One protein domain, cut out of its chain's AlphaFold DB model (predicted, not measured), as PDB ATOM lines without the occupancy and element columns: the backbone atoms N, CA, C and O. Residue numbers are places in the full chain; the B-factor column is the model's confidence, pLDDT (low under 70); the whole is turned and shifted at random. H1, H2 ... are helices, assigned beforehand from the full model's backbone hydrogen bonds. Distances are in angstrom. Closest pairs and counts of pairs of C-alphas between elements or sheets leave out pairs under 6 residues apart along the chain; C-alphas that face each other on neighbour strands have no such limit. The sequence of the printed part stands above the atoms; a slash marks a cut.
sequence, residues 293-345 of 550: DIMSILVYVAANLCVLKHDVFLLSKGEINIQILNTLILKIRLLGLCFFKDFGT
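This is residues 293 to 345 of the 550 residues of the protein "Alphaalpha-trehalose-phosphate synthase" of Trifolium medium (UniProt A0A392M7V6). Two long helices form a flat, open U: H1 runs one way, residues 316 to 321 turn at one end, and H2 runs back beside it with a gap between. The printed part has 53 residues with two named helices, H1 then H2, and no named strand; the class is all helix. It is loose, with a radius of gyration of the C-alphas of 13.3 A, and spans 39 by 20 by 8 A.

H1, residues 293 to 315, and H2, residues 322 to 342, are near each other, with 14 pairs of C-alphas within 10 A and the closest 8.0 A apart. Residues 293 to 303, 316 to 323 and 336 to 345 stand free. In H1 and H2 every O i to N i+4 pair is within hydrogen-bond range.

H1 begins at C-alpha 293 (168.638, 167.473, 149.698) and is 33.0 A long from first to last C-alpha. H2 measures 30.2 A, ending at C-alpha 342 (164.800, 168.212, 163.037).

The two C-alphas farthest apart, of Gly 318 and Thr 345, are 40.7 A apart. The link from H1 to H2 is short, and the printed part has no cut. Mean pLDDT of the printed part is 73.5; residues 293 to 316 and 318 to 320 are under 70.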
ATOM      1  N   ASP A 293     169.214 167.086 148.405       51.62
ATOM      2  CA  ASP A 293     168.638 167.473 149.698       51.62
ATOM      3  C   ASP A 293     168.147 168.926 149.699       51.62
ATOM      4  O   ASP A 293     167.029 169.198 150.134       51.62
ATOM      5  N   ILE A 294     168.903 169.860 149.105       52.88
ATOM      6  CA  ILE A 294     168.465 171.261 148.963       52.88
ATOM      7  C   ILE A 294     167.213 171.364 148.081       52.88
ATOM      8  O   ILE A 294     166.303 172.125 148.399       52.88
ATOM      9  N   MET A 295     167.121 170.582 147.000       47.16
ATOM     10  CA  MET A 295     165.918 170.557 146.160       47.16
ATOM     11  C   MET A 295     164.714 169.970 146.899       47.16
ATOM     12  O   MET A 295     163.612 170.493 146.768       47.16
ATOM     13  N   SER A 296     164.914 168.944 147.726       54.84
ATOM     14  CA  SER A 296     163.847 168.372 148.556       54.84
ATOM     15  C   SER A 296     163.361 169.366 149.619       54.84
ATOM     16  O   SER A 296     162.157 169.500 149.836       54.84
ATOM     17  N   ILE A 297     164.280 170.137 150.211       60.09
ATOM     18  CA  ILE A 297     163.975 171.235 151.140       60.09
ATOM     19  C   ILE A 297     163.210 172.352 150.424       60.09
ATOM     20  O   ILE A 297     162.183 172.805 150.925       60.09
ATOM     21  N   LEU A 298     163.651 172.769 149.233       57.97
ATOM     22  CA  LEU A 298     162.972 173.800 148.446       57.97
ATOM     23  C   LEU A 298     161.573 173.357 148.008       57.97
ATOM     24  O   LEU A 298     160.651 174.163 148.057       57.97
ATOM     25  N   VAL A 299     161.385 172.085 147.649       69.25
ATOM     26  CA  VAL A 299     160.069 171.521 147.311       69.25
ATOM     27  C   VAL A 299     159.165 171.453 148.542       69.25
ATOM     28  O   VAL A 299     157.999 171.827 148.450       69.25
ATOM     29  N   TYR A 300     159.683 171.049 149.705       62.88
ATOM     30  CA  TYR A 300     158.910 171.011 150.951       62.88
ATOM     31  C   TYR A 300     158.510 172.417 151.423       62.88
ATOM     32  O   TYR A 300     157.354 172.653 151.782       62.88
ATOM     33  N   VAL A 301     159.437 173.376 151.374       68.69
ATOM     34  CA  VAL A 301     159.170 174.780 151.709       68.69
ATOM     35  C   VAL A 301     158.198 175.394 150.701       68.69
ATOM     36  O   VAL A 301     157.227 176.021 151.113       68.69
ATOM     37  N   ALA A 302     158.368 175.151 149.398       62.31
ATOM     38  CA  ALA A 302     157.451 175.636 148.366       62.31
ATOM     39  C   ALA A 302     156.046 175.028 148.487       62.31
ATOM     40  O   ALA A 302     155.061 175.748 148.341       62.31
ATOM     41  N   ALA A 303     155.922 173.735 148.801       65.31
ATOM     42  CA  ALA A 303     154.631 173.079 149.006       65.31
ATOM     43  C   ALA A 303     153.886 173.662 150.217       65.31
ATOM     44  O   ALA A 303     152.704 173.992 150.115       65.31
ATOM     45  N   ASN A 304     154.586 173.873 151.336       64.81
ATOM     46  CA  ASN A 304     153.998 174.499 152.522       64.81
ATOM     47  C   ASN A 304     153.667 175.983 152.288       64.81
ATOM     48  O   ASN A 304     152.605 176.442 152.702       64.81
ATOM     49  N   LEU A 305     154.506 176.722 151.552       65.75
ATOM     50  CA  LEU A 305     154.215 178.100 151.142       65.75
ATOM     51  C   LEU A 305     153.024 178.184 150.175       65.75
ATOM     52  O   LEU A 305     152.256 179.140 150.253       65.75
ATOM     53  N   CYS A 306     152.810 177.191 149.307       62.38
ATOM     54  CA  CYS A 306     151.631 177.113 148.437       62.38
ATOM     55  C   CYS A 306     150.332 176.884 149.224       62.38
ATOM     56  O   CYS A 306     149.321 177.510 148.910       62.38
ATOM     57  N   VAL A 307     150.360 176.048 150.269       64.81
ATOM     58  CA  VAL A 307     149.212 175.867 151.181       64.81
ATOM     59  C   VAL A 307     148.915 177.169 151.929       64.81
ATOM     60  O   VAL A 307     147.768 177.611 151.968       64.81
ATOM     61  N   LEU A 308     149.955 177.850 152.422       60.78
ATOM     62  CA  LEU A 308     149.815 179.162 153.057       60.78
ATOM     63  C   LEU A 308     149.287 180.221 152.075       60.78
ATOM     64  O   LEU A 308     148.479 181.059 152.462       60.78
ATOM     65  N   LYS A 309     149.670 180.167 150.794       60.41
ATOM     66  CA  LYS A 309     149.187 181.091 149.756       60.41
ATOM     67  C   LYS A 309     147.683 180.947 149.506       60.41
ATOM     68  O   LYS A 309     147.022 181.958 149.294       60.41
ATOM     69  N   HIS A 310     147.139 179.730 149.555       63.09
ATOM     70  CA  HIS A 310     145.698 179.497 149.410       63.09
ATOM     71  C   HIS A 310     144.907 180.056 150.606       63.09
ATOM     72  O   HIS A 310     143.910 180.754 150.421       63.09
ATOM     73  N   ASP A 311     145.399 179.834 151.827       58.56
ATOM     74  CA  ASP A 311     144.772 180.342 153.054       58.56
ATOM     75  C   ASP A 311     144.880 181.879 153.166       58.56
ATOM     76  O   ASP A 311     143.938 182.551 153.588       58.56
ATOM     77  N   VAL A 312     145.989 182.468 152.703       61.12
ATOM     78  CA  VAL A 312     146.178 183.928 152.618       61.12
ATOM     79  C   VAL A 312     145.308 184.560 151.525       61.12
ATOM     80  O   VAL A 312     144.818 185.675 151.693       61.12
ATOM     81  N   PHE A 313     145.041 183.849 150.427       62.09
ATOM     82  CA  PHE A 313     144.136 184.332 149.381       62.09
ATOM     83  C   PHE A 313     142.689 184.458 149.886       62.09
ATOM     84  O   PHE A 313     141.992 185.406 149.519       62.09
ATOM     85  N   LEU A 314     142.255 183.571 150.790       56.69
ATOM     86  CA  LEU A 314     140.948 183.663 151.454       56.69
ATOM     87  C   LEU A 314     140.851 184.869 152.406       56.69
ATOM     88  O   LEU A 314     139.793 185.491 152.481       56.69
ATOM     89  N   LEU A 315     141.955 185.271 153.047       58.25
ATOM     90  CA  LEU A 315     142.009 186.473 153.894       58.25
ATOM     91  C   LEU A 315     141.832 187.780 153.098       58.25
ATOM     92  O   LEU A 315     141.346 188.769 153.645       58.25
ATOM     93  N   SER A 316     142.160 187.793 151.800       58.03
ATOM     94  CA  SER A 316     142.043 188.991 150.948       58.03
ATOM     95  C   SER A 316     140.600 189.392 150.593       58.03
ATOM     96  O   SER A 316     140.384 190.478 150.060       58.03
ATOM     97  N   LYS A 317     139.602 188.550 150.904       72.56
ATOM     98  CA  LYS A 317     138.180 188.795 150.588       72.56
ATOM     99  C   LYS A 317     137.378 189.510 151.688       72.56
ATOM    100  O   LYS A 317     136.167 189.634 151.556       72.56
ATOM    101  N   GLY A 318     138.032 190.036 152.725       61.72
ATOM    102  CA  GLY A 318     137.426 191.017 153.640       61.72
ATOM    103  C   GLY A 318     136.684 190.461 154.860       61.72
ATOM    104  O   GLY A 318     136.260 191.245 155.701       61.72
ATOM    105  N   GLU A 319     136.595 189.142 155.031       61.84
ATOM    106  CA  GLU A 319     136.079 188.523 156.258       61.84
ATOM    107  C   GLU A 319     137.206 187.767 156.966       61.84
ATOM    108  O   GLU A 319     137.457 186.583 156.728       61.84
ATOM    109  N   ILE A 320     137.942 188.467 157.834       69.19
ATOM    110  CA  ILE A 320     138.983 187.838 158.650       69.19
ATOM    111  C   ILE A 320     138.297 187.087 159.788       69.19
ATOM    112  O   ILE A 320     138.016 187.633 160.854       69.19
ATOM    113  N   ASN A 321     138.041 185.801 159.569       85.19
ATOM    114  CA  ASN A 321     137.667 184.908 160.651       85.19
ATOM    115  C   ASN A 321     138.886 184.714 161.574       85.19
ATOM    116  O   ASN A 321     139.874 184.074 161.203       85.19
ATOM    117  N   ILE A 322     138.809 185.259 162.792       82.94
ATOM    118  CA  ILE A 322     139.852 185.180 163.831       82.94
ATOM    119  C   ILE A 322     140.285 183.725 164.091       82.94
ATOM    120  O   ILE A 322     141.452 183.469 164.390       82.94
ATOM    121  N   GLN A 323     139.390 182.746 163.915       81.31
ATOM    122  CA  GLN A 323     139.728 181.328 164.065       81.31
ATOM    123  C   GLN A 323     140.697 180.833 162.982       81.31
ATOM    124  O   GLN A 323     141.598 180.046 163.285       81.31
ATOM    125  N   ILE A 324     140.573 181.320 161.743       84.69
ATOM    126  CA  ILE A 324     141.485 180.969 160.643       84.69
ATOM    127  C   ILE A 324     142.870 181.565 160.914       84.69
ATOM    128  O   ILE A 324     143.873 180.860 160.800       84.69
ATOM    129  N   LEU A 325     142.930 182.821 161.367       86.56
ATOM    130  CA  LEU A 325     144.191 183.482 161.710       86.56
ATOM    131  C   LEU A 325     144.915 182.771 162.865       86.56
ATOM    132  O   LEU A 325     146.111 182.495 162.770       86.56
ATOM    133  N   ASN A 326     144.191 182.395 163.923       86.50
ATOM    134  CA  ASN A 326     144.762 181.643 165.043       86.50
ATOM    135  C   ASN A 326     145.264 180.256 164.614       86.50
ATOM    136  O   ASN A 326     146.333 179.822 165.048       86.50
ATOM    137  N   THR A 327     144.538 179.583 163.717       89.25
ATOM    138  CA  THR A 327     144.955 178.288 163.159       89.25
ATOM    139  C   THR A 327     146.228 178.424 162.319       89.25
ATOM    140  O   THR A 327     147.132 177.595 162.428       89.25
ATOM    141  N   LEU A 328     146.346 179.491 161.525       89.25
ATOM    142  CA  LEU A 328     147.530 179.781 160.715       89.25
ATOM    143  C   LEU A 328     148.764 180.055 161.588       89.25
ATOM    144  O   LEU A 328     149.826 179.481 161.357       89.25
ATOM    145  N   ILE A 329     148.610 180.873 162.635       89.81
ATOM    146  CA  ILE A 329     149.685 181.183 163.589       89.81
ATOM    147  C   ILE A 329     150.163 179.909 164.297       89.81
ATOM    148  O   ILE A 329     151.369 179.700 164.436       89.81
ATOM    149  N   LEU A 330     149.243 179.033 164.713       90.44
ATOM    150  CA  LEU A 330     149.595 177.748 165.320       90.44
ATOM    151  C   LEU A 330     150.353 176.842 164.344       90.44
ATOM    152  O   LEU A 330     151.378 176.281 164.727       90.44
ATOM    153  N   LYS A 331     149.919 176.743 163.080       89.94
ATOM    154  CA  LYS A 331     150.627 175.963 162.051       89.94
ATOM    155  C   LYS A 331     152.044 176.485 161.805       89.94
ATOM    156  O   LYS A 331     152.974 175.688 161.758       89.94
ATOM    157  N   ILE A 332     152.230 177.802 161.708       90.50
ATOM    158  CA  ILE A 332     153.557 178.415 161.523       90.50
ATOM    159  C   ILE A 332     154.454 178.150 162.738       90.50
ATOM    160  O   ILE A 332     155.615 177.780 162.575       90.50
ATOM    161  N   ARG A 333     153.921 178.274 163.963       86.62
ATOM    162  CA  ARG A 333     154.670 177.959 165.191       86.62
ATOM    163  C   ARG A 333     155.080 176.489 165.249       86.62
ATOM    164  O   ARG A 333     156.224 176.201 165.582       86.62
ATOM    165  N   LEU A 334     154.181 175.572 164.892       87.25
ATOM    166  CA  LEU A 334     154.483 174.142 164.837       87.25
ATOM    167  C   LEU A 334     155.531 173.822 163.764       87.25
ATOM    168  O   LEU A 334     156.461 173.074 164.045       87.25
ATOM    169  N   LEU A 335     155.445 174.439 162.581       89.00
ATOM    170  CA  LEU A 335     156.459 174.294 161.532       89.00
ATOM    171  C   LEU A 335     157.831 174.802 161.987       89.00
ATOM    172  O   LEU A 335     158.830 174.123 161.765       89.00
ATOM    173  N   GLY A 336     157.888 175.950 162.670       91.50
ATOM    174  CA  GLY A 336     159.132 176.477 163.236       91.50
ATOM    175  C   GLY A 336     159.740 175.555 164.297       91.50
ATOM    176  O   GLY A 336     160.948 175.328 164.299       91.50
ATOM    177  N   LEU A 337     158.905 174.966 165.160       84.50
ATOM    178  CA  LEU A 337     159.343 174.003 166.175       84.50
ATOM    179  C   LEU A 337     159.858 172.699 165.555       84.50
ATOM    180  O   LEU A 337     160.905 172.209 165.976       84.50
ATOM    181  N   CYS A 338     159.172 172.159 164.544       83.19
ATOM    182  CA  CYS A 338     159.636 170.974 163.818       83.19
ATOM    183  C   CYS A 338     160.941 171.257 163.067       83.19
ATOM    184  O   CYS A 338     161.869 170.461 163.140       83.19
ATOM    185  N   PHE A 339     161.059 172.419 162.418       89.94
ATOM    186  CA  PHE A 339     162.286 172.802 161.724       89.94
ATOM    187  C   PHE A 339     163.475 172.913 162.687       89.94
ATOM    188  O   PHE A 339     164.540 172.363 162.419       89.94
ATOM    189  N   PHE A 340     163.294 173.571 163.836       87.44
ATOM    190  CA  PHE A 340     164.347 173.664 164.845       87.44
ATOM    191  C   PHE A 340     164.714 172.289 165.413       87.44
ATOM    192  O   PHE A 340     165.894 171.977 165.549       87.44
ATOM    193  N   LYS A 341     163.710 171.453 165.704       85.12
ATOM    194  CA  LYS A 341     163.921 170.108 166.238       85.12
ATOM    195  C   LYS A 341     164.668 169.220 165.252       85.12
ATOM    196  O   LYS A 341     165.627 168.583 165.661       85.12
ATOM    197  N   ASP A 342     164.262 169.180 163.990       83.56
ATOM    198  CA  ASP A 342     164.800 168.212 163.037       83.56
ATOM    199  C   ASP A 342     166.069 168.736 162.361       83.56
ATOM    200  O   ASP A 342     167.068 168.029 162.318       83.56
ATOM    201  N   PHE A 343     166.090 169.992 161.905       87.00
ATOM    202  CA  PHE A 343     167.244 170.559 161.196       87.00
ATOM    203  C   PHE A 343     168.221 171.272 162.124       87.00
ATOM    204  O   PHE A 343     169.428 171.110 161.975       87.00
ATOM    205  N   GLY A 344     167.718 172.030 163.102       89.06
ATOM    206  CA  GLY A 344     168.565 172.787 164.032       89.06
ATOM    207  C   GLY A 344     169.420 171.905 164.946       89.06
ATOM    208  O   GLY A 344     170.455 172.355 165.433       89.06
ATOM    209  N   THR A 345     169.016 170.647 165.155       90.69
ATOM    210  CA  THR A 345     169.758 169.681 165.981       90.69
ATOM    211  C   THR A 345     170.496 168.607 165.177       90.69
ATOM    212  O   THR A 345     171.246 167.839 165.777       90.69
TER     213      THR A 345